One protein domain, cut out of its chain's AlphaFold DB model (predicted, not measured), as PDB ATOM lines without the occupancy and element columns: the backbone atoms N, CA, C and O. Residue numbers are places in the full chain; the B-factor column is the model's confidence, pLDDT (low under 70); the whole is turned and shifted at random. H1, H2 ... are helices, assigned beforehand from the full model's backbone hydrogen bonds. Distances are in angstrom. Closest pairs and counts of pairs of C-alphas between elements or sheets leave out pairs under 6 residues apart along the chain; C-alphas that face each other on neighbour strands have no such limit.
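AT A GLANCE: This is residues 789 to 972 of the 972 residues of the protein "Codanin 1" of Ursus maritimus (UniProt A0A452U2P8). Two helical hairpins, H1 with H2 and H3 with H4, pack side by side into a helical bundle, and H7 joins it beside H4. The short H5 and H6 pack on H3, H8 packs on H5 on the side away from H1, and a long loop, residues 946 to 966, leads from H8 to the small H9. The printed part has 184 residues with nine named helices, H1 to H9 in chain order, and no named strand; the class is all helix. It is compact, with a radius of gyration of the C-alphas of 16.8 A and spans of 52 by 42 by 29 A.

HOW THE PARTS SIT: H1, residues 789 to 801, and H2, residues 814 to 830, form a helical hairpin; C-alphas 791 and 824 are their closest, 7.2 A apart. H1 also touches the hub, H3, residues 836 to 854, the same way at a shallow tilt of 25 degrees, closest at the C-alphas of Ile 792 and Leu 842, 6.2 A. H3 forms a second hairpin with H4, residues 871 to 887, at 22 degrees, with C-alphas 853 and 874 closest, 6.5 A apart. H2 touches H4 the same way at 7 degrees, with C-alphas 825 and 884 closest at 6.4 A. H5, residues 895 to 899, touches H3, with C-alphas 898 and 851 closest at 5.9 A. H6, residues 901 to 905, only just touches H3, with 3 pairs of C-alphas within 8 A, the closest 903 and 851 at 6.1 A. H7, residues 915 to 927, touches H4 the same way at 28 degrees, with C-alphas 921 and 878 closest at 7.2 A. H1, H2, H3, H4 and H7 are a bundle, helices in mostly aligned packing. H8, residues 933 to 945, touches H5, with C-alphas 939 and 899 closest at 6.2 A. H9, residues 967 to 970, is near H8. Every O i to N i+4 pair is within hydrogen-bond range in H1, H2, H3, H4 and H6; H7 has 8 of 9, H8 7 of 9, and H5 0 of 1 but 2 of 2 O i to N i+3 pairs, while H9 is too short for an i+4 pair.

IN THESE COORDINATES: H1 begins at C-alpha 789, (36.733, 34.479, 52.123), and is 18.9 A long. H2 measures 24.4 A, H3 27.0 A, H4 24.2 A, H7 18.3 A and H8 19.3 A. H9 ends at C-alpha 970, (17.751, 62.061, 36.554).

THE WHOLE: The C-alphas of Gln 832 and His 955 are the two farthest apart, 52.2 A. The printed part has no cut. The links H1 to H2, H3 to H4 and H8 to H9 are long. Mean pLDDT of the printed part is 75.5; residues 807 to 809, 862 to 868, 908 to 914 and 944 to 972 are under 70.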
ATOM      1  N   SER A 789      36.305  35.191  53.336       87.50
ATOM      2  CA  SER A 789      36.733  34.479  52.123       87.50
ATOM      3  C   SER A 789      35.662  33.558  51.533       87.50
ATOM      4  O   SER A 789      35.633  33.377  50.317       87.50
ATOM      5  N   HIS A 790      34.792  32.984  52.369       90.19
ATOM      6  CA  HIS A 790      33.656  32.187  51.907       90.19
ATOM      7  C   HIS A 790      32.590  33.116  51.336       90.19
ATOM      8  O   HIS A 790      32.216  32.976  50.182       90.19
ATOM      9  N   LEU A 791      32.227  34.157  52.088       91.31
ATOM     10  CA  LEU A 791      31.238  35.150  51.676       91.31
ATOM     11  C   LEU A 791      31.619  35.888  50.372       91.31
ATOM     12  O   LEU A 791      30.767  36.141  49.528       91.31
ATOM     13  N   ILE A 792      32.909  36.183  50.163       91.50
ATOM     14  CA  ILE A 792      33.427  36.717  48.889       91.50
ATOM     15  C   ILE A 792      33.233  35.731  47.725       91.50
ATOM     16  O   ILE A 792      33.072  36.178  46.591       91.50
ATOM     17  N   SER A 793      33.310  34.421  47.974       91.06
ATOM     18  CA  SER A 793      33.105  33.391  46.949       91.06
ATOM     19  C   SER A 793      31.619  33.252  46.616       91.06
ATOM     20  O   SER A 793      31.268  33.436  45.460       91.06
ATOM     21  N   GLU A 794      30.750  33.109  47.622       91.00
ATOM     22  CA  GLU A 794      29.285  33.044  47.452       91.00
ATOM     23  C   GLU A 794      28.745  34.247  46.651       91.00
ATOM     24  O   GLU A 794      28.049  34.084  45.650       91.00
ATOM     25  N   ILE A 795      29.142  35.478  47.014       90.25
ATOM     26  CA  ILE A 795      28.730  36.673  46.258       90.25
ATOM     27  C   ILE A 795      29.278  36.623  44.821       90.25
ATOM     28  O   ILE A 795      28.578  37.015  43.893       90.25
ATOM     29  N   LYS A 796      30.502  36.129  44.591       89.12
ATOM     30  CA  LYS A 796      31.053  35.992  43.230       89.12
ATOM     31  C   LYS A 796      30.339  34.949  42.392       89.12
ATOM     32  O   LYS A 796      30.233  35.160  41.188       89.12
ATOM     33  N   ASP A 797      29.870  33.869  42.998       87.56
ATOM     34  CA  ASP A 797      29.129  32.836  42.291       87.56
ATOM     35  C   ASP A 797      27.787  33.420  41.814       87.56
ATOM     36  O   ASP A 797      27.506  33.360  40.614       87.56
ATOM     37  N   VAL A 798      27.073  34.179  42.663       86.62
ATOM     38  CA  VAL A 798      25.902  34.993  42.261       86.62
ATOM     39  C   VAL A 798      26.241  36.002  41.150       86.62
ATOM     40  O   VAL A 798      25.532  36.073  40.145       86.62
ATOM     41  N   LEU A 799      27.343  36.756  41.275       87.06
ATOM     42  CA  LEU A 799      27.794  37.687  40.225       87.06
ATOM     43  C   LEU A 799      28.151  36.971  38.908       87.06
ATOM     44  O   LEU A 799      28.112  37.598  37.850       87.06
ATOM     45  N   SER A 800      28.533  35.689  38.954       84.19
ATOM     46  CA  SER A 800      28.909  34.912  37.769       84.19
ATOM     47  C   SER A 800      27.695  34.429  36.974       84.19
ATOM     48  O   SER A 800      27.738  34.472  35.747       84.19
ATOM     49  N   LEU A 801      26.594  34.082  37.653       81.44
ATOM     50  CA  LEU A 801      25.331  33.685  37.016       81.44
ATOM     51  C   LEU A 801      24.761  34.807  36.136       81.44
ATOM     52  O   LEU A 801      24.304  34.554  35.026       81.44
ATOM     53  N   ALA A 802      24.885  36.060  36.579       72.94
ATOM     54  CA  ALA A 802      24.460  37.237  35.819       72.94
ATOM     55  C   ALA A 802      25.310  37.541  34.563       72.94
ATOM     56  O   ALA A 802      24.941  38.387  33.752       72.94
ATOM     57  N   VAL A 803      26.458  36.876  34.379       74.75
ATOM     58  CA  VAL A 803      27.240  36.933  33.123       74.75
ATOM     59  C   VAL A 803      26.739  35.892  32.107       74.75
ATOM     60  O   VAL A 803      27.043  35.988  30.918       74.75
ATOM     61  N   GLY A 804      25.955  34.916  32.570       72.94
ATOM     62  CA  GLY A 804      25.367  33.836  31.790       72.94
ATOM     63  C   GLY A 804      25.384  32.533  32.599       72.94
ATOM     64  O   GLY A 804      26.482  32.054  32.904       72.94
ATOM     65  N   PRO A 805      24.221  31.943  32.937       70.44
ATOM     66  CA  PRO A 805      24.175  30.652  33.612       70.44
ATOM     67  C   PRO A 805      24.715  29.542  32.696       70.44
ATOM     68  O   PRO A 805      24.685  29.649  31.466       70.44
ATOM     69  N   ARG A 806      25.239  28.469  33.293       71.38
ATOM     70  CA  ARG A 806      25.796  27.310  32.575       71.38
ATOM     71  C   ARG A 806      24.710  26.348  32.102       71.38
ATOM     72  O   ARG A 806      24.936  25.614  31.143       71.38
ATOM     73  N   ASP A 807      23.562  26.376  32.768       69.81
ATOM     74  CA  ASP A 807      22.358  25.596  32.487       69.81
ATOM     75  C   ASP A 807      21.129  26.526  32.603       69.81
ATOM     76  O   ASP A 807      21.124  27.380  33.491       69.81
ATOM     77  N   PRO A 808      20.100  26.434  31.737       64.06
ATOM     78  CA  PRO A 808      18.872  27.229  31.873       64.06
ATOM     79  C   PRO A 808      18.136  27.070  33.217       64.06
ATOM     80  O   PRO A 808      17.371  27.964  33.570       64.06
ATOM     81  N   GLU A 809      18.367  25.986  33.965       65.38
ATOM     82  CA  GLU A 809      17.809  25.769  35.310       65.38
ATOM     83  C   GLU A 809      18.721  26.309  36.444       65.38
ATOM     84  O   GLU A 809      18.431  26.115  37.625       65.38
ATOM     85  N   GLU A 810      19.841  26.973  36.126       73.12
ATOM     86  CA  GLU A 810      20.782  27.529  37.111       73.12
ATOM     87  C   GLU A 810      20.403  28.977  37.488       73.12
ATOM     88  O   GLU A 810      20.452  29.898  36.670       73.12
ATOM     89  N   GLY A 811      20.043  29.197  38.755       77.00
ATOM     90  CA  GLY A 811      19.592  30.494  39.262       77.00
ATOM     91  C   GLY A 811      19.623  30.589  40.788       77.00
ATOM     92  O   GLY A 811      19.937  29.627  41.487       77.00
ATOM     93  N   VAL A 812      19.288  31.765  41.312       83.69
ATOM     94  CA  VAL A 812      19.314  32.100  42.744       83.69
ATOM     95  C   VAL A 812      17.884  32.135  43.296       83.69
ATOM     96  O   VAL A 812      16.961  32.554  42.600       83.69
ATOM     97  N   SER A 813      17.651  31.724  44.546       82.94
ATOM     98  CA  SER A 813      16.362  31.989  45.208       82.94
ATOM     99  C   SER A 813      16.381  33.361  45.908       82.94
ATOM    100  O   SER A 813      17.417  33.743  46.462       82.94
ATOM    101  N   PRO A 814      15.266  34.117  45.938       80.69
ATOM    102  CA  PRO A 814      15.216  35.395  46.656       80.69
ATOM    103  C   PRO A 814      15.607  35.261  48.138       80.69
ATOM    104  O   PRO A 814      16.359  36.088  48.651       80.69
ATOM    105  N   ASP A 815      15.190  34.170  48.787       83.06
ATOM    106  CA  ASP A 815      15.506  33.868  50.189       83.06
ATOM    107  C   ASP A 815      17.011  33.654  50.420       83.06
ATOM    108  O   ASP A 815      17.557  34.112  51.424       83.06
ATOM    109  N   HIS A 816      17.712  33.008  49.477       86.81
ATOM    110  CA  HIS A 816      19.167  32.849  49.546       86.81
ATOM    111  C   HIS A 816      19.877  34.207  49.460       86.81
ATOM    112  O   HIS A 816      20.856  34.437  50.167       86.81
ATOM    113  N   LEU A 817      19.364  35.137  48.649       87.31
ATOM    114  CA  LEU A 817      19.935  36.477  48.534       87.31
ATOM    115  C   LEU A 817      19.681  37.327  49.795       87.31
ATOM    116  O   LEU A 817      20.586  38.033  50.245       87.31
ATOM    117  N   GLU A 818      18.502  37.211  50.418       88.25
ATOM    118  CA  GLU A 818      18.218  37.810  51.734       88.25
ATOM    119  C   GLU A 818      19.140  37.220  52.827       88.25
ATOM    120  O   GLU A 818      19.750  37.969  53.598       88.25
ATOM    121  N   GLN A 819      19.344  35.896  52.836       90.69
ATOM    122  CA  GLN A 819      20.279  35.213  53.740       90.69
ATOM    123  C   GLN A 819      21.735  35.668  53.535       90.69
ATOM    124  O   GLN A 819      22.442  35.912  54.516       90.69
ATOM    125  N   LEU A 820      22.186  35.815  52.286       91.62
ATOM    126  CA  LEU A 820      23.549  36.227  51.935       91.62
ATOM    127  C   LEU A 820      23.854  37.663  52.399       91.62
ATOM    128  O   LEU A 820      24.936  37.933  52.929       91.62
ATOM    129  N   LEU A 821      22.888  38.582  52.278       92.25
ATOM    130  CA  LEU A 821      23.009  39.939  52.824       92.25
ATOM    131  C   LEU A 821      22.980  39.956  54.362       92.25
ATOM    132  O   LEU A 821      23.730  40.713  54.981       92.25
ATOM    133  N   GLY A 822      22.178  39.091  54.994       90.56
ATOM    134  CA  GLY A 822      22.191  38.908  56.449       90.56
ATOM    135  C   GLY A 822      23.543  38.397  56.966       90.56
ATOM    136  O   GLY A 822      24.080  38.921  57.944       90.56
ATOM    137  N   GLN A 823      24.139  37.429  56.268       91.50
ATOM    138  CA  GLN A 823      25.489  36.927  56.539       91.50
ATOM    139  C   GLN A 823      26.559  38.011  56.360       91.50
ATOM    140  O   GLN A 823      27.464  38.112  57.188       91.50
ATOM    141  N   LEU A 824      26.431  38.870  55.342       92.44
ATOM    142  CA  LEU A 824      27.304  40.031  55.156       92.44
ATOM    143  C   LEU A 824      27.259  40.989  56.351       92.44
ATOM    144  O   LEU A 824      28.320  41.347  56.863       92.44
ATOM    145  N   GLY A 825      26.069  41.329  56.853       89.38
ATOM    146  CA  GLY A 825      25.925  42.117  58.083       89.38
ATOM    147  C   GLY A 825      26.609  41.464  59.287       89.38
ATOM    148  O   GLY A 825      27.432  42.095  59.951       89.38
ATOM    149  N   GLN A 826      26.366  40.170  59.516       89.38
ATOM    150  CA  GLN A 826      26.995  39.424  60.614       89.38
ATOM    151  C   GLN A 826      28.529  39.435  60.527       89.38
ATOM    152  O   GLN A 826      29.200  39.654  61.536       89.38
ATOM    153  N   THR A 827      29.114  39.241  59.340       89.44
ATOM    154  CA  THR A 827      30.573  39.272  59.144       89.44
ATOM    155  C   THR A 827      31.158  40.673  59.367       89.44
ATOM    156  O   THR A 827      32.215  40.797  59.998       89.44
ATOM    157  N   LEU A 828      30.474  41.726  58.903       88.75
ATOM    158  CA  LEU A 828      30.896  43.123  59.081       88.75
ATOM    159  C   LEU A 828      30.802  43.602  60.536       88.75
ATOM    160  O   LEU A 828      31.642  44.397  60.959       88.75
ATOM    161  N   GLN A 829      29.846  43.080  61.309       86.44
ATOM    162  CA  GLN A 829      29.690  43.350  62.744       86.44
ATOM    163  C   GLN A 829      30.637  42.502  63.607       86.44
ATOM    164  O   GLN A 829      31.168  42.985  64.605       86.44
ATOM    165  N   CYS A 830      30.892  41.251  63.206       84.56
ATOM    166  CA  CYS A 830      31.761  40.321  63.927       84.56
ATOM    167  C   CYS A 830      33.230  40.770  63.943       84.56
ATOM    168  O   CYS A 830      33.905  40.601  64.953       84.56
ATOM    169  N   ARG A 831      33.740  41.327  62.833       81.44
ATOM    170  CA  ARG A 831      35.087  41.928  62.634       81.44
ATOM    171  C   ARG A 831      36.339  41.113  63.025       81.44
ATOM    172  O   ARG A 831      37.422  41.431  62.543       81.44
ATOM    173  N   GLN A 832      36.239  40.024  63.790       80.94
ATOM    174  CA  GLN A 832      37.362  39.208  64.270       80.94
ATOM    175  C   GLN A 832      38.169  38.593  63.120       80.94
ATOM    176  O   GLN A 832      39.399  38.600  63.152       80.94
ATOM    177  N   PHE A 833      37.472  38.096  62.094       80.44
ATOM    178  CA  PHE A 833      38.069  37.511  60.890       80.44
ATOM    179  C   PHE A 833      38.192  38.507  59.728       80.44
ATOM    180  O   PHE A 833      38.679  38.147  58.656       80.44
ATOM    181  N   LEU A 834      37.749  39.754  59.917       83.38
ATOM    182  CA  LEU A 834      37.719  40.772  58.875       83.38
ATOM    183  C   LEU A 834      39.047  41.537  58.826       83.38
ATOM    184  O   LEU A 834      39.571  42.001  59.839       83.38
ATOM    185  N   CYS A 835      39.596  41.689  57.624       84.38
ATOM    186  CA  CYS A 835      40.767  42.521  57.366       84.38
ATOM    187  C   CYS A 835      40.431  43.590  56.312       84.38
ATOM    188  O   CYS A 835      39.581  43.329  55.455       84.38
ATOM    189  N   PRO A 836      41.097  44.763  56.310       83.81
ATOM    190  CA  PRO A 836      40.727  45.864  55.417       83.81
ATOM    191  C   PRO A 836      40.666  45.495  53.921       83.81
ATOM    192  O   PRO A 836      39.717  45.914  53.264       83.81
ATOM    193  N   PRO A 837      41.569  44.655  53.361       85.62
ATOM    194  CA  PRO A 837      41.444  44.209  51.970       85.62
ATOM    195  C   PRO A 837      40.218  43.324  51.704       85.62
ATOM    196  O   PRO A 837      39.647  43.395  50.619       85.62
ATOM    197  N   ALA A 838      39.801  42.493  52.666       87.25
ATOM    198  CA  ALA A 838      38.597  41.670  52.536       87.25
ATOM    199  C   ALA A 838      37.327  42.522  52.672       87.25
ATOM    200  O   ALA A 838      36.400  42.355  51.886       87.25
ATOM    201  N   GLU A 839      37.316  43.482  53.600       91.94
ATOM    202  CA  GLU A 839      36.240  44.468  53.756       91.94
ATOM    203  C   GLU A 839      36.079  45.324  52.489       91.94
ATOM    204  O   GLU A 839      34.974  45.447  51.970       91.94
ATOM    205  N   GLN A 840      37.178  45.807  51.899       91.19
ATOM    206  CA  GLN A 840      37.158  46.525  50.619       91.19
ATOM    207  C   GLN A 840      36.644  45.654  49.458       91.19
ATOM    208  O   GLN A 840      35.958  46.145  48.558       91.19
ATOM    209  N   HIS A 841      36.958  44.354  49.462       90.88
ATOM    210  CA  HIS A 841      36.484  43.424  48.438       90.88
ATOM    211  C   HIS A 841      34.983  43.138  48.572       90.88
ATOM    212  O   HIS A 841      34.279  43.150  47.564       90.88
ATOM    213  N   LEU A 842      34.493  42.940  49.801       93.50
ATOM    214  CA  LEU A 842      33.066  42.817  50.108       93.50
ATOM    215  C   LEU A 842      32.309  44.101  49.739       93.50
ATOM    216  O   LEU A 842      31.271  44.017  49.090       93.50
ATOM    217  N   ALA A 843      32.866  45.277  50.046       92.69
ATOM    218  CA  ALA A 843      32.293  46.565  49.659       92.69
ATOM    219  C   ALA A 843      32.122  46.654  48.136       92.69
ATOM    220  O   ALA A 843      31.020  46.913  47.655       92.69
ATOM    221  N   LYS A 844      33.169  46.340  47.359       93.06
ATOM    222  CA  LYS A 844      33.073  46.313  45.892       93.06
ATOM    223  C   LYS A 844      32.036  45.300  45.388       93.06
ATOM    224  O   LYS A 844      31.192  45.666  44.577       93.06
ATOM    225  N   CYS A 845      32.073  44.059  45.876       92.44
ATOM    226  CA  CYS A 845      31.140  43.020  45.430       92.44
ATOM    227  C   CYS A 845      29.682  43.376  45.766       92.44
ATOM    228  O   CYS A 845      28.797  43.097  44.965       92.44
ATOM    229  N   SER A 846      29.429  44.054  46.892       93.19
ATOM    230  CA  SER A 846      28.090  44.536  47.255       93.19
ATOM    231  C   SER A 846      27.564  45.638  46.318       93.19
ATOM    232  O   SER A 846      26.368  45.682  46.043       93.19
ATOM    233  N   VAL A 847      28.445  46.482  45.764       93.38
ATOM    234  CA  VAL A 847      28.091  47.510  44.765       93.38
ATOM    235  C   VAL A 847      27.843  46.898  43.382       93.38
ATOM    236  O   VAL A 847      26.890  47.280  42.700       93.38
ATOM    237  N   ASP A 848      28.651  45.915  42.974       90.50
ATOM    238  CA  ASP A 848      28.405  45.150  41.743       90.50
ATOM    239  C   ASP A 848      27.073  44.366  41.845       90.50
ATOM    240  O   ASP A 848      26.278  44.380  40.906       90.50
ATOM    241  N   LEU A 849      26.762  43.781  43.011       90.75
ATOM    242  CA  LEU A 849      25.491  43.093  43.283       90.75
ATOM    243  C   LEU A 849      24.286  44.051  43.263       90.75
ATOM    244  O   LEU A 849      23.260  43.738  42.662       90.75
ATOM    245  N   ALA A 850      24.418  45.244  43.854       91.12
ATOM    246  CA  ALA A 850      23.399  46.292  43.774       91.12
ATOM    247  C   ALA A 850      23.137  46.742  42.326       91.12
ATOM    248  O   ALA A 850      21.992  46.992  41.958       91.12
ATOM    249  N   SER A 851      24.185  46.810  41.497       89.25
ATOM    250  CA  SER A 851      24.068  47.175  40.079       89.25
ATOM    251  C   SER A 851      23.236  46.150  39.296       89.25
ATOM    252  O   SER A 851      22.398  46.531  38.486       89.25
ATOM    253  N   LEU A 852      23.427  44.856  39.575       87.25
ATOM    254  CA  LEU A 852      22.652  43.773  38.960       87.25
ATOM    255  C   LEU A 852      21.205  43.716  39.462       87.25
ATOM    256  O   LEU A 852      20.307  43.478  38.664       87.25
ATOM    257  N   LEU A 853      20.969  43.992  40.750       86.75
ATOM    258  CA  LEU A 853      19.620  44.114  41.325       86.75
ATOM    259  C   LEU A 853      18.816  45.285  40.744       86.75
ATOM    260  O   LEU A 853      17.594  45.213  40.663       86.75
ATOM    261  N   VAL A 854      19.487  46.376  40.370       86.44
ATOM    262  CA  VAL A 854      18.854  47.545  39.741       86.44
ATOM    263  C   VAL A 854      18.485  47.283  38.276       86.44
ATOM    264  O   VAL A 854      17.518  47.870  37.797       86.44
ATOM    265  N   ALA A 855      19.227  46.410  37.592       80.62
ATOM    266  CA  ALA A 855      19.071  46.097  36.170       80.62
ATOM    267  C   ALA A 855      18.454  44.706  35.898       80.62
ATOM    268  O   ALA A 855      18.599  44.181  34.803       80.62
ATOM    269  N   ASP A 856      17.856  44.077  36.918       78.38
ATOM    270  CA  ASP A 856      17.135  42.788  36.868       78.38
ATOM    271  C   ASP A 856      17.878  41.602  36.192       78.38
ATOM    272  O   ASP A 856      17.269  40.624  35.763       78.38
ATOM    273  N   HIS A 857      19.218  41.642  36.136       76.56
ATOM    274  CA  HIS A 857      20.069  40.628  35.471       76.56
ATOM    275  C   HIS A 857      20.445  39.429  36.364       76.56
ATOM    276  O   HIS A 857      21.345  38.660  36.025       76.56
ATOM    277  N   ILE A 858      19.805  39.254  37.524       79.50
ATOM    278  CA  ILE A 858      20.025  38.078  38.382       79.50
ATOM    279  C   ILE A 858      18.993  37.003  37.999       79.50
ATOM    280  O   ILE A 858      17.799  37.248  38.162       79.50
ATOM    281  N   PRO A 859      19.401  35.814  37.510       74.88
ATOM    282  CA  PRO A 859      18.454  34.748  37.194       74.88
ATOM    283  C   PRO A 859      17.855  34.173  38.486       74.88
ATOM    284  O   PRO A 859      18.591  33.676  39.341       74.88
ATOM    285  N   PHE A 860      16.527  34.226  38.623       76.69
ATOM    286  CA  PHE A 860      15.795  33.679  39.772       76.69
ATOM    287  C   PHE A 860      15.054  32.380  39.421       76.69
ATOM    288  O   PHE A 860      14.499  32.246  38.332       76.69
ATOM    289  N   LEU A 861      15.021  31.426  40.359       71.00
ATOM    290  CA  LEU A 861      14.374  30.118  40.174       71.00
ATOM    291  C   LEU A 861      12.851  30.174  40.404       71.00
ATOM    292  O   LEU A 861      12.409  30.484  41.511       71.00
ATOM    293  N   GLY A 862      12.048  29.783  39.405       57.09
ATOM    294  CA  GLY A 862      10.611  29.513  39.579       57.09
ATOM    295  C   GLY A 862       9.766  29.559  38.287       57.09
ATOM    296  O   GLY A 862      10.070  30.337  37.384       57.09
ATOM    297  N   PRO A 863       8.682  28.762  38.171       52.22
ATOM    298  CA  PRO A 863       7.749  28.833  37.042       52.22
ATOM    299  C   PRO A 863       6.564  29.797  37.308       52.22
ATOM    300  O   PRO A 863       6.079  29.837  38.440       52.22
ATOM    301  N   PRO A 864       5.997  30.495  36.294       47.81
ATOM    302  CA  PRO A 864       6.327  30.462  34.866       47.81
ATOM    303  C   PRO A 864       6.922  31.777  34.304       47.81
ATOM    304  O   PRO A 864       6.381  32.860  34.524       47.81
ATOM    305  N   ALA A 865       7.916  31.622  33.417       45.84
ATOM    306  CA  ALA A 865       8.575  32.646  32.587       45.84
ATOM    307  C   ALA A 865       9.420  33.708  33.339       45.84
ATOM    308  O   ALA A 865       9.047  34.139  34.427       45.84
ATOM    309  N   PRO A 866      10.544  34.179  32.750       52.62
ATOM    310  CA  PRO A 866      11.469  35.098  33.409       52.62
ATOM    311  C   PRO A 866      10.879  36.510  33.479       52.62
ATOM    312  O   PRO A 866      11.081  37.357  32.609       52.62
ATOM    313  N   ARG A 867      10.119  36.756  34.541       53.25
ATOM    314  CA  ARG A 867       9.958  38.082  35.129       53.25
ATOM    315  C   ARG A 867      10.863  38.080  36.347       53.25
ATOM    316  O   ARG A 867      10.683  37.219  37.205       53.25
ATOM    317  N   GLY A 868      11.845  38.973  36.377       62.09
ATOM    318  CA  GLY A 868      12.741  39.072  37.514       62.09
ATOM    319  C   GLY A 868      12.051  39.692  38.727       62.09
ATOM    320  O   GLY A 868      10.827  39.628  38.893       62.09
ATOM    321  N   LEU A 869      12.856  40.216  39.639       70.50
ATOM    322  CA  LEU A 869      12.454  40.368  41.029       70.50
ATOM    323  C   LEU A 869      11.319  41.390  41.193       70.50
ATOM    324  O   LEU A 869      11.378  42.505  40.669       70.50
ATOM    325  N   GLU A 870      10.293  41.058  41.987       74.38
ATOM    326  CA  GLU A 870       9.225  42.020  42.270       74.38
ATOM    327  C   GLU A 870       9.815  43.327  42.819       74.38
ATOM    328  O   GLU A 870      10.586  43.327  43.782       74.38
ATOM    329  N   ARG A 871       9.395  44.469  42.260       72.75
ATOM    330  CA  ARG A 871       9.917  45.802  42.617       72.75
ATOM    331  C   ARG A 871       9.894  46.084  44.125       72.75
ATOM    332  O   ARG A 871      10.755  46.802  44.632       72.75
ATOM    333  N   GLY A 872       8.915  45.532  44.845       77.94
ATOM    334  CA  GLY A 872       8.845  45.606  46.305       77.94
ATOM    335  C   GLY A 872       9.987  44.856  46.997       77.94
ATOM    336  O   GLY A 872      10.566  45.384  47.940       77.94
ATOM    337  N   GLN A 873      10.349  43.665  46.517       81.56
ATOM    338  CA  GLN A 873      11.448  42.859  47.051       81.56
ATOM    339  C   GLN A 873      12.820  43.401  46.637       81.56
ATOM    340  O   GLN A 873      13.686  43.545  47.498       81.56
ATOM    341  N   ALA A 874      12.988  43.841  45.385       84.38
ATOM    342  CA  ALA A 874      14.202  44.534  44.944       84.38
ATOM    343  C   ALA A 874      14.504  45.767  45.819       84.38
ATOM    344  O   ALA A 874      15.627  45.948  46.289       84.38
ATOM    345  N   ARG A 875      13.481  46.573  46.145       87.06
ATOM    346  CA  ARG A 875      13.615  47.703  47.083       87.06
ATOM    347  C   ARG A 875      13.985  47.283  48.506       87.06
ATOM    348  O   ARG A 875      14.781  47.981  49.128       87.06
ATOM    349  N   ARG A 876      13.459  46.161  49.024       88.50
ATOM    350  CA  ARG A 876      13.864  45.629  50.342       88.50
ATOM    351  C   ARG A 876      15.352  45.271  50.357       88.50
ATOM    352  O   ARG A 876      16.065  45.741  51.237       88.50
ATOM    353  N   LEU A 877      15.833  44.528  49.358       89.44
ATOM    354  CA  LEU A 877      17.251  44.157  49.234       89.44
ATOM    355  C   LEU A 877      18.168  45.383  49.112       89.44
ATOM    356  O   LEU A 877      19.193  45.465  49.788       89.44
ATOM    357  N   LEU A 878      17.778  46.370  48.299       91.19
ATOM    358  CA  LEU A 878      18.522  47.624  48.162       91.19
ATOM    359  C   LEU A 878      18.542  48.430  49.473       91.19
ATOM    360  O   LEU A 878      19.591  48.966  49.821       91.19
ATOM    361  N   HIS A 879      17.451  48.471  50.249       91.44
ATOM    362  CA  HIS A 879      17.458  49.074  51.591       91.44
ATOM    363  C   HIS A 879      18.388  48.339  52.569       91.44
ATOM    364  O   HIS A 879      19.062  49.001  53.362       91.44
ATOM    365  N   VAL A 880      18.473  47.003  52.510       91.75
ATOM    366  CA  VAL A 880      19.447  46.237  53.310       91.75
ATOM    367  C   VAL A 880      20.871  46.649  52.927       91.75
ATOM    368  O   VAL A 880      21.633  47.051  53.804       91.75
ATOM    369  N   LEU A 881      21.210  46.669  51.635       93.25
ATOM    370  CA  LEU A 881      22.521  47.125  51.145       93.25
ATOM    371  C   LEU A 881      22.853  48.567  51.572       93.25
ATOM    372  O   LEU A 881      23.932  48.808  52.109       93.25
ATOM    373  N   LEU A 882      21.908  49.502  51.435       92.75
ATOM    374  CA  LEU A 882      22.034  50.888  51.911       92.75
ATOM    375  C   LEU A 882      22.294  50.974  53.424       92.75
ATOM    376  O   LEU A 882      23.065  51.828  53.867       92.75
ATOM    377  N   SER A 883      21.670  50.103  54.222       92.69
ATOM    378  CA  SER A 883      21.902  50.046  55.670       92.69
ATOM    379  C   SER A 883      23.311  49.541  56.005       92.69
ATOM    380  O   SER A 883      23.998  50.175  56.806       92.69
ATOM    381  N   LEU A 884      23.782  48.497  55.312       92.62
ATOM    382  CA  LEU A 884      25.124  47.930  55.484       92.62
ATOM    383  C   LEU A 884      26.211  48.944  55.099       92.62
ATOM    384  O   LEU A 884      27.172  49.142  55.844       92.62
ATOM    385  N   TRP A 885      26.042  49.634  53.964       94.19
ATOM    386  CA  TRP A 885      26.959  50.681  53.493       94.19
ATOM    387  C   TRP A 885      27.069  51.871  54.447       94.19
ATOM    388  O   TRP A 885      28.119  52.507  54.486       94.19
ATOM    389  N   LYS A 886      26.009  52.175  55.204       89.31
ATOM    390  CA  LYS A 886      26.000  53.283  56.166       89.31
ATOM    391  C   LYS A 886      26.532  52.905  57.545       89.31
ATOM    392  O   LYS A 886      27.189  53.730  58.173       89.31
ATOM    393  N   ASN A 887      26.199  51.712  58.032       87.06
ATOM    394  CA  ASN A 887      26.347  51.377  59.448       87.06
ATOM    395  C   ASN A 887      27.475  50.372  59.730       87.06
ATOM    396  O   ASN A 887      28.076  50.435  60.802       87.06
ATOM    397  N   ASP A 888      27.762  49.455  58.799       88.19
ATOM    398  CA  ASP A 888      28.565  48.254  59.078       88.19
ATOM    399  C   ASP A 888      29.937  48.242  58.370       88.19
ATOM    400  O   ASP A 888      30.894  47.652  58.879       88.19
ATOM    401  N   PHE A 889      30.075  48.923  57.225       89.94
ATOM    402  CA  PHE A 889      31.367  49.109  56.549       89.94
ATOM    403  C   PHE A 889      32.194  50.248  57.174       89.94
ATOM    404  O   PHE A 889      31.736  51.382  57.273       89.94
ATOM    405  N   GLN A 890      33.457  49.971  57.524       85.12
ATOM    406  CA  GLN A 890      34.432  50.983  57.977       85.12
ATOM    407  C   GLN A 890      35.400  51.436  56.869       85.12
ATOM    408  O   GLN A 890      36.135  52.409  57.036       85.12
ATOM    409  N   VAL A 891      35.422  50.728  55.739       85.75
ATOM    410  CA  VAL A 891      36.173  51.097  54.528       85.75
ATOM    411  C   VAL A 891      35.231  51.857  53.585       85.75
ATOM    412  O   VAL A 891      34.086  51.427  53.442       85.75
ATOM    413  N   PRO A 892      35.673  52.937  52.904       85.75
ATOM    414  CA  PRO A 892      34.838  53.648  51.937       85.75
ATOM    415  C   PRO A 892      34.289  52.704  50.858       85.75
ATOM    416  O   PRO A 892      35.042  52.056  50.124       85.75
ATOM    417  N   VAL A 893      32.960  52.641  50.763       91.38
ATOM    418  CA  VAL A 893      32.251  51.852  49.753       91.38
ATOM    419  C   VAL A 893      32.385  52.556  48.394       91.38
ATOM    420  O   VAL A 893      32.115  53.752  48.305       91.38
ATOM    421  N   PRO A 894      32.794  51.865  47.310       91.25
ATOM    422  CA  PRO A 894      33.064  52.495  46.016       91.25
ATOM    423  C   PRO A 894      31.773  52.757  45.211       91.25
ATOM    424  O   PRO A 894      31.608  52.251  44.104       91.25
ATOM    425  N   LEU A 895      30.855  53.552  45.770       91.25
ATOM    426  CA  LEU A 895      29.500  53.806  45.252       91.25
ATOM    427  C   LEU A 895      29.483  54.400  43.835       91.25
ATOM    428  O   LEU A 895      28.635  54.037  43.027       91.25
ATOM    429  N   GLN A 896      30.489  55.204  43.490       88.50
ATOM    430  CA  GLN A 896      30.765  55.692  42.132       88.50
ATOM    431  C   GLN A 896      30.791  54.596  41.040       88.50
ATOM    432  O   GLN A 896      30.536  54.888  39.875       88.50
ATOM    433  N   LEU A 897      31.033  53.320  41.384       88.50
ATOM    434  CA  LEU A 897      30.963  52.208  40.422       88.50
ATOM    435  C   LEU A 897      29.539  51.921  39.912       88.50
ATOM    436  O   LEU A 897      29.413  51.427  38.789       88.50
ATOM    437  N   LEU A 898      28.489  52.279  40.670       86.81
ATOM    438  CA  LEU A 898      27.087  52.223  40.217       86.81
ATOM    439  C   LEU A 898      26.886  53.033  38.925       86.81
ATOM    440  O   LEU A 898      26.132  52.631  38.045       86.81
ATOM    441  N   LEU A 899      27.609  54.152  38.802       85.50
ATOM    442  CA  LEU A 899      27.576  55.077  37.669       85.50
ATOM    443  C   LEU A 899      28.766  54.873  36.711       85.50
ATOM    444  O   LEU A 899      29.159  55.789  35.996       85.50
ATOM    445  N   SER A 900      29.360  53.676  36.679       85.12
ATOM    446  CA  SER A 900      30.401  53.342  35.698       85.12
ATOM    447  C   SER A 900      29.801  52.988  34.324       85.12
ATOM    448  O   SER A 900      28.707  52.419  34.277       85.12
ATOM    449  N   PRO A 901      30.510  53.219  33.194       78.62
ATOM    450  CA  PRO A 901      30.000  52.888  31.855       78.62
ATOM    451  C   PRO A 901      29.585  51.418  31.703       78.62
ATOM    452  O   PRO A 901      28.645  51.100  30.980       78.62
ATOM    453  N   ARG A 902      30.272  50.514  32.419       81.94
ATOM    454  CA  ARG A 902      29.943  49.086  32.472       81.94
ATOM    455  C   ARG A 902      28.594  48.847  33.146       81.94
ATOM    456  O   ARG A 902      27.761  48.164  32.566       81.94
ATOM    457  N   ASN A 903      28.397  49.379  34.352       80.06
ATOM    458  CA  ASN A 903      27.232  49.046  35.170       80.06
ATOM    459  C   ASN A 903      25.978  49.797  34.688       80.06
ATOM    460  O   ASN A 903      24.902  49.212  34.663       80.06
ATOM    461  N   VAL A 904      26.118  51.028  34.179       79.06
ATOM    462  CA  VAL A 904      25.026  51.748  33.494       79.06
ATOM    463  C   VAL A 904      24.686  51.105  32.144       79.06
ATOM    464  O   VAL A 904      23.521  51.075  31.756       79.06
ATOM    465  N   GLY A 905      25.670  50.521  31.450       74.31
ATOM    466  CA  GLY A 905      25.445  49.763  30.217       74.31
ATOM    467  C   GLY A 905      24.532  48.541  30.385       74.31
ATOM    468  O   GLY A 905      23.856  48.174  29.430       74.31
ATOM    469  N   LEU A 906      24.439  47.959  31.588       73.25
ATOM    470  CA  LEU A 906      23.524  46.844  31.882       73.25
ATOM    471  C   LEU A 906      22.043  47.246  31.760       73.25
ATOM    472  O   LEU A 906      21.208  46.414  31.424       73.25
ATOM    473  N   LEU A 907      21.728  48.530  31.970       70.81
ATOM    474  CA  LEU A 907      20.377  49.087  31.842       70.81
ATOM    475  C   LEU A 907      19.999  49.435  30.390       70.81
ATOM    476  O   LEU A 907      18.859  49.821  30.131       70.81
ATOM    477  N   ALA A 908      20.925  49.327  29.429       64.69
ATOM    478  CA  ALA A 908      20.677  49.726  28.042       64.69
ATOM    479  C   ALA A 908      19.773  48.747  27.268       64.69
ATOM    480  O   ALA A 908      19.025  49.187  26.397       64.69
ATOM    481  N   ASP A 909      19.804  47.454  27.611       57.53
ATOM    482  CA  ASP A 909      18.988  46.399  26.980       57.53
ATOM    483  C   ASP A 909      17.583  46.253  27.613       57.53
ATOM    484  O   ASP A 909      16.810  45.371  27.235       57.53
ATOM    485  N   THR A 910      17.234  47.109  28.580       56.78
ATOM    486  CA  THR A 910      16.107  46.891  29.506       56.78
ATOM    487  C   THR A 910      14.969  47.910  29.353       56.78
ATOM    488  O   THR A 910      15.124  48.971  28.739       56.78
ATOM    489  N   GLN A 911      13.773  47.590  29.864       56.31
ATOM    490  CA  GLN A 911      12.598  48.456  29.690       56.31
ATOM    491  C   GLN A 911      12.655  49.695  30.603       56.31
ATOM    492  O   GLN A 911      13.319  49.728  31.635       56.31
ATOM    493  N   THR A 912      11.845  50.713  30.294       55.41
ATOM    494  CA  THR A 912      11.694  51.953  31.093       55.41
ATOM    495  C   THR A 912      11.317  51.749  32.572       55.41
ATOM    496  O   THR A 912      11.301  52.714  33.331       55.41
ATOM    497  N   ARG A 913      11.024  50.515  32.996       53.75
ATOM    498  CA  ARG A 913      10.615  50.128  34.355       53.75
ATOM    499  C   ARG A 913      11.774  49.994  35.354       53.75
ATOM    500  O   ARG A 913      11.511  50.005  36.553       53.75
ATOM    501  N   GLU A 914      13.020  49.891  34.892       62.28
ATOM    502  CA  GLU A 914      14.189  49.578  35.742       62.28
ATOM    503  C   GLU A 914      15.011  50.815  36.143       62.28
ATOM    504  O   GLU A 914      15.536  50.897  37.254       62.28
ATOM    505  N   TRP A 915      14.978  51.874  35.325       72.19
ATOM    506  CA  TRP A 915      15.463  53.222  35.683       72.19
ATOM    507  C   TRP A 915      14.855  53.743  36.998       72.19
ATOM    508  O   TRP A 915      15.473  54.505  37.738       72.19
ATOM    509  N   ASP A 916      13.658  53.259  37.311       77.38
ATOM    510  CA  ASP A 916      12.860  53.516  38.506       77.38
ATOM    511  C   ASP A 916      13.434  52.888  39.802       77.38
ATOM    512  O   ASP A 916      13.052  53.296  40.909       77.38
ATOM    513  N   LEU A 917      14.326  51.892  39.688       82.81
ATOM    514  CA  LEU A 917      15.124  51.332  40.790       82.81
ATOM    515  C   LEU A 917      16.452  52.079  40.949       82.81
ATOM    516  O   LEU A 917      16.831  52.381  42.081       82.81
ATOM    517  N   LEU A 918      17.105  52.463  39.843       85.75
ATOM    518  CA  LEU A 918      18.307  53.307  39.883       85.75
ATOM    519  C   LEU A 918      18.001  54.668  40.524       85.75
ATOM    520  O   LEU A 918      18.714  55.102  41.425       85.75
ATOM    521  N   LEU A 919      16.908  55.319  40.112       83.19
ATOM    522  CA  LEU A 919      16.474  56.606  40.660       83.19
ATOM    523  C   LEU A 919      16.133  56.508  42.155       83.19
ATOM    524  O   LEU A 919      16.448  57.416  42.922       83.19
ATOM    525  N   PHE A 920      15.517  55.402  42.580       87.81
ATOM    526  CA  PHE A 920      15.273  55.114  43.994       87.81
ATOM    527  C   PHE A 920      16.591  54.972  44.773       87.81
ATOM    528  O   PHE A 920      16.758  55.632  45.796       87.81
ATOM    529  N   LEU A 921      17.547  54.190  44.258       89.38
ATOM    530  CA  LEU A 921      18.847  53.992  44.898       89.38
ATOM    531  C   LEU A 921      19.638  55.306  45.005       89.38
ATOM    532  O   LEU A 921      20.156  55.615  46.072       89.38
ATOM    533  N   LEU A 922      19.685  56.114  43.939       88.31
ATOM    534  CA  LEU A 922      20.372  57.412  43.937       88.31
ATOM    535  C   LEU A 922      19.744  58.413  44.921       88.31
ATOM    536  O   LEU A 922      20.474  59.134  45.600       88.31
ATOM    537  N   ARG A 923      18.409  58.440  45.047       86.94
ATOM    538  CA  ARG A 923      17.717  59.281  46.042       86.94
ATOM    539  C   ARG A 923      18.062  58.861  47.466       86.94
ATOM    540  O   ARG A 923      18.483  59.702  48.254       86.94
ATOM    541  N   GLU A 924      17.982  57.566  47.771       89.31
ATOM    542  CA  GLU A 924      18.367  57.040  49.083       89.31
ATOM    543  C   GLU A 924      19.854  57.287  49.392       89.31
ATOM    544  O   GLU A 924      20.181  57.653  50.513       89.31
ATOM    545  N   LEU A 925      20.770  57.169  48.423       90.44
ATOM    546  CA  LEU A 925      22.190  57.483  48.642       90.44
ATOM    547  C   LEU A 925      22.407  58.942  49.076       90.44
ATOM    548  O   LEU A 925      23.200  59.192  49.988       90.44
ATOM    549  N   VAL A 926      21.669  59.888  48.488       88.06
ATOM    550  CA  VAL A 926      21.698  61.303  48.892       88.06
ATOM    551  C   VAL A 926      21.040  61.501  50.262       88.06
ATOM    552  O   VAL A 926      21.632  62.129  51.136       88.06
ATOM    553  N   GLU A 927      19.848  60.944  50.491       88.31
ATOM    554  CA  GLU A 927      19.100  61.099  51.752       88.31
ATOM    555  C   GLU A 927      19.793  60.439  52.954       88.31
ATOM    556  O   GLU A 927      19.741  60.949  54.075       88.31
ATOM    557  N   LYS A 928      20.485  59.315  52.744       85.88
ATOM    558  CA  LYS A 928      21.289  58.655  53.781       85.88
ATOM    559  C   LYS A 928      22.647  59.332  53.998       85.88
ATOM    560  O   LYS A 928      23.281  59.008  55.005       85.88
ATOM    561  N   GLY A 929      23.066  60.257  53.130       84.25
ATOM    562  CA  GLY A 929      24.366  60.934  53.197       84.25
ATOM    563  C   GLY A 929      25.546  60.058  52.765       84.25
ATOM    564  O   GLY A 929      26.651  60.247  53.261       84.25
ATOM    565  N   LEU A 930      25.299  59.074  51.894       87.00
ATOM    566  CA  LEU A 930      26.299  58.128  51.386       87.00
ATOM    567  C   LEU A 930      27.022  58.628  50.125       87.00
ATOM    568  O   LEU A 930      28.160  58.234  49.899       87.00
ATOM    569  N   MET A 931      26.373  59.469  49.314       89.31
ATOM    570  CA  MET A 931      26.955  60.063  48.104       89.31
ATOM    571  C   MET A 931      26.403  61.479  47.892       89.31
ATOM    572  O   MET A 931      25.210  61.722  48.093       89.31
ATOM    573  N   GLY A 932      27.257  62.432  47.509       86.06
ATOM    574  CA  GLY A 932      26.851  63.831  47.316       86.06
ATOM    575  C   GLY A 932      26.103  64.076  45.997       86.06
ATOM    576  O   GLY A 932      26.374  63.419  44.995       86.06
ATOM    577  N   ARG A 933      25.215  65.084  45.937       81.31
ATOM    578  CA  ARG A 933      24.568  65.488  44.662       81.31
ATOM    579  C   ARG A 933      25.596  65.895  43.599       81.31
ATOM    580  O   ARG A 933      25.531  65.413  42.476       81.31
ATOM    581  N   THR A 934      26.591  66.692  43.988       81.00
ATOM    582  CA  THR A 934      27.711  67.112  43.128       81.00
ATOM    583  C   THR A 934      28.610  65.947  42.699       81.00
ATOM    584  O   THR A 934      29.180  65.964  41.613       81.00
ATOM    585  N   GLU A 935      28.727  64.912  43.531       83.19
ATOM    586  CA  GLU A 935      29.484  63.691  43.238       83.19
ATOM    587  C   GLU A 935      28.757  62.824  42.196       83.19
ATOM    588  O   GLU A 935      29.374  62.324  41.254       83.19
ATOM    589  N   ILE A 936      27.428  62.713  42.314       83.38
ATOM    590  CA  ILE A 936      26.558  62.077  41.315       83.38
ATOM    591  C   ILE A 936      26.618  62.850  39.989       83.38
ATOM    592  O   ILE A 936      26.818  62.239  38.942       83.38
ATOM    593  N   GLU A 937      26.513  64.182  40.019       79.31
ATOM    594  CA  GLU A 937      26.647  65.045  38.835       79.31
ATOM    595  C   GLU A 937      28.004  64.865  38.136       79.31
ATOM    596  O   GLU A 937      28.043  64.714  36.915       79.31
ATOM    597  N   ALA A 938      29.108  64.793  38.887       81.69
ATOM    598  CA  ALA A 938      30.440  64.542  38.334       81.69
ATOM    599  C   ALA A 938      30.558  63.149  37.682       81.69
ATOM    600  O   ALA A 938      31.120  63.019  36.591       81.69
ATOM    601  N   CYS A 939      29.984  62.110  38.300       81.62
ATOM    602  CA  CYS A 939      29.939  60.766  37.717       81.62
ATOM    603  C   CYS A 939      29.106  60.733  36.421       81.62
ATOM    604  O   CYS A 939      29.542  60.160  35.421       81.62
ATOM    605  N   LEU A 940      27.941  61.391  36.408       78.31
ATOM    606  CA  LEU A 940      27.088  61.519  35.220       78.31
ATOM    607  C   LEU A 940      27.758  62.341  34.104       78.31
ATOM    608  O   LEU A 940      27.576  62.025  32.929       78.31
ATOM    609  N   GLY A 941      28.557  63.352  34.454       74.94
ATOM    610  CA  GLY A 941      29.401  64.090  33.512       74.94
ATOM    611  C   GLY A 941      30.433  63.183  32.840       74.94
ATOM    612  O   GLY A 941      30.471  63.101  31.617       74.94
ATOM    613  N   SER A 942      31.187  62.412  33.628       76.00
ATOM    614  CA  SER A 942      32.194  61.461  33.124       76.00
ATOM    615  C   SER A 942      31.613  60.395  32.174       76.00
ATOM    616  O   SER A 942      32.255  60.003  31.200       76.00
ATOM    617  N   LEU A 943      30.358  59.972  32.383       73.25
ATOM    618  CA  LEU A 943      29.645  59.068  31.466       73.25
ATOM    619  C   LEU A 943      29.354  59.674  30.083       73.25
ATOM    620  O   LEU A 943      29.204  58.920  29.118       73.25
ATOM    621  N   ARG A 944      29.250  61.004  29.965       65.75
ATOM    622  CA  ARG A 944      29.009  61.686  28.682       65.75
ATOM    623  C   ARG A 944      30.232  61.609  27.765       65.75
ATOM    624  O   ARG A 944      30.060  61.453  26.557       65.75
ATOM    625  N   ASP A 945      31.426  61.662  28.348       64.50
ATOM    626  CA  ASP A 945      32.706  61.678  27.629       64.50
ATOM    627  C   ASP A 945      33.301  60.263  27.443       64.50
ATOM    628  O   ASP A 945      34.297  60.069  26.741       64.50
ATOM    629  N   ALA A 946      32.686  59.243  28.052       65.38
ATOM    630  CA  ALA A 946      33.148  57.861  28.000       65.38
ATOM    631  C   ALA A 946      32.910  57.189  26.631       65.38
ATOM    632  O   ALA A 946      31.823  57.239  26.051       65.38
ATOM    633  N   GLN A 947      33.915  56.451  26.144       57.22
ATOM    634  CA  GLN A 947      33.763  55.586  24.973       57.22
ATOM    635  C   GLN A 947      32.949  54.335  25.328       57.22
ATOM    636  O   GLN A 947      33.391  53.480  26.096       57.22
ATOM    637  N   TRP A 948      31.762  54.208  24.736       61.22
ATOM    638  CA  TRP A 948      30.879  53.064  24.954       61.22
ATOM    639  C   TRP A 948      31.401  51.807  24.235       61.22
ATOM    640  O   TRP A 948      31.818  51.893  23.073       61.22
ATOM    641  N   PRO A 949      31.374  50.622  24.875       46.25
ATOM    642  CA  PRO A 949      31.783  49.380  24.228       46.25
ATOM    643  C   PRO A 949      30.888  49.066  23.019       46.25
ATOM    644  O   PRO A 949      29.676  49.270  23.053       46.25
ATOM    645  N   LYS A 950      31.480  48.537  21.939       42.88
ATOM    646  CA  LYS A 950      30.750  48.118  20.728       42.88
ATOM    647  C   LYS A 950      29.844  46.915  21.034       42.88
ATOM    648  O   LYS A 950      30.281  45.769  20.923       42.88
ATOM    649  N   VAL A 951      28.593  47.177  21.412       36.75
ATOM    650  CA  VAL A 951      27.574  46.146  21.670       36.75
ATOM    651  C   VAL A 951      27.260  45.364  20.388       36.75
ATOM    652  O   VAL A 951      27.218  45.918  19.286       36.75
ATOM    653  N   ARG A 952      27.025  44.053  20.527       34.38
ATOM    654  CA  ARG A 952      26.661  43.131  19.437       34.38
ATOM    655  C   ARG A 952      25.202  43.304  18.974       34.38
ATOM    656  O   ARG A 952      24.439  42.348  19.041       34.38
ATOM    657  N   SER A 953      24.816  44.488  18.491       30.52
ATOM    658  CA  SER A 953      23.695  44.708  17.546       30.52
ATOM    659  C   SER A 953      23.503  46.205  17.260       30.52
ATOM    660  O   SER A 953      23.225  46.958  18.191       30.52
ATOM    661  N   PRO A 954      23.566  46.674  15.998       29.77
ATOM    662  CA  PRO A 954      23.424  48.100  15.677       29.77
ATOM    663  C   PRO A 954      21.978  48.636  15.740       29.77
ATOM    664  O   PRO A 954      21.760  49.811  15.456       29.77
ATOM    665  N   HIS A 955      20.989  47.808  16.098       30.47
ATOM    666  CA  HIS A 955      19.558  48.151  16.048       30.47
ATOM    667  C   HIS A 955      18.892  48.401  17.416       30.47
ATOM    668  O   HIS A 955      17.705  48.706  17.447       30.47
ATOM    669  N   LEU A 956      19.636  48.317  18.528       31.97
ATOM    670  CA  LEU A 956      19.126  48.541  19.895       31.97
ATOM    671  C   LEU A 956      19.715  49.779  20.596       31.97
ATOM    672  O   LEU A 956      19.546  49.964  21.798       31.97
ATOM    673  N   LEU A 957      20.340  50.696  19.848       33.56
ATOM    674  CA  LEU A 957      20.600  52.044  20.361       33.56
ATOM    675  C   LEU A 957      19.271  52.797  20.520       33.56
ATOM    676  O   LEU A 957      18.794  53.439  19.583       33.56
ATOM    677  N   ILE A 958      18.694  52.739  21.724       33.59
ATOM    678  CA  ILE A 958      17.566  53.585  22.128       33.59
ATOM    679  C   ILE A 958      17.949  55.051  21.838       33.59
ATOM    680  O   ILE A 958      18.959  55.526  22.371       33.59
ATOM    681  N   PRO A 959      17.167  55.815  21.043       33.00
ATOM    682  CA  PRO A 959      17.557  57.170  20.628       33.00
ATOM    683  C   PRO A 959      17.826  58.154  21.784       33.00
ATOM    684  O   PRO A 959      18.554  59.129  21.606       33.00
ATOM    685  N   GLY A 960      17.273  57.880  22.974       37.66
ATOM    686  CA  GLY A 960      17.249  58.766  24.144       37.66
ATOM    687  C   GLY A 960      18.604  59.198  24.719       37.66
ATOM    688  O   GLY A 960      18.672  60.263  25.336       37.66
ATOM    689  N   TRP A 961      19.679  58.426  24.508       39.44
ATOM    690  CA  TRP A 961      21.022  58.793  24.987       39.44
ATOM    691  C   TRP A 961      21.701  59.851  24.105       39.44
ATOM    692  O   TRP A 961      22.346  60.755  24.632       39.44
ATOM    693  N   ARG A 962      21.506  59.812  22.777       36.34
ATOM    694  CA  ARG A 962      22.020  60.857  21.864       36.34
ATOM    695  C   ARG A 962      21.113  62.085  21.772       36.34
ATOM    696  O   ARG A 962      21.609  63.157  21.452       36.34
ATOM    697  N   THR A 963      19.818  61.960  22.067       35.59
ATOM    698  CA  THR A 963      18.867  63.090  22.032       35.59
ATOM    699  C   THR A 963      18.728  63.840  23.360       35.59
ATOM    700  O   THR A 963      17.915  64.753  23.460       35.59
ATOM    701  N   GLY A 964      19.513  63.489  24.386       40.34
ATOM    702  CA  GLY A 964      19.551  64.230  25.652       40.34
ATOM    703  C   GLY A 964      18.283  64.112  26.505       40.34
ATOM    704  O   GLY A 964      18.047  64.976  27.343       40.34
ATOM    705  N   VAL A 965      17.473  63.063  26.318       37.84
ATOM    706  CA  VAL A 965      16.161  62.911  26.982       37.84
ATOM    707  C   VAL A 965      16.266  62.285  28.382       37.84
ATOM    708  O   VAL A 965      15.445  62.581  29.244       37.84
ATOM    709  N   ILE A 966      17.294  61.469  28.650       40.59
ATOM    710  CA  ILE A 966      17.460  60.784  29.953       40.59
ATOM    711  C   ILE A 966      18.157  61.680  30.993       40.59
ATOM    712  O   ILE A 966      17.807  61.658  32.171       40.59
ATOM    713  N   CYS A 967      19.086  62.537  30.558       40.22
ATOM    714  CA  CYS A 967      19.787  63.493  31.421       40.22
ATOM    715  C   CYS A 967      18.823  64.384  32.258       40.22
ATOM    716  O   CYS A 967      18.958  64.399  33.482       40.22
ATOM    717  N   PRO A 968      17.780  65.030  31.684       35.72
ATOM    718  CA  PRO A 968      16.799  65.812  32.447       35.72
ATOM    719  C   PRO A 968      15.769  64.981  33.236       35.72
ATOM    720  O   PRO A 968      14.913  65.575  33.888       35.72
ATOM    721  N   PHE A 969      15.815  63.643  33.179       38.78
ATOM    722  CA  PHE A 969      14.948  62.752  33.969       38.78
ATOM    723  C   PHE A 969      15.619  62.262  35.266       38.78
ATOM    724  O   PHE A 969      14.932  61.822  36.181       38.78
ATOM    725  N   ILE A 970      16.953  62.352  35.347       40.59
ATOM    726  CA  ILE A 970      17.751  62.061  36.554       40.59
ATOM    727  C   ILE A 970      18.181  63.365  37.260       40.59
ATOM    728  O   ILE A 970      18.353  63.377  38.474       40.59
ATOM    729  N   LEU A 971      18.304  64.476  36.518       38.81
ATOM    730  CA  LEU A 971      18.606  65.819  37.048       38.81
ATOM    731  C   LEU A 971      17.361  66.622  37.503       38.81
ATOM    732  O   LEU A 971      17.494  67.795  37.852       38.81
ATOM    733  N   LYS A 972      16.164  66.018  37.495       32.38
ATOM    734  CA  LYS A 972      14.925  66.553  38.094       32.38
ATOM    735  C   LYS A 972      14.467  65.685  39.269       32.38
ATOM    736  O   LYS A 972      14.066  66.286  40.287       32.38
TER     737      LYS A 972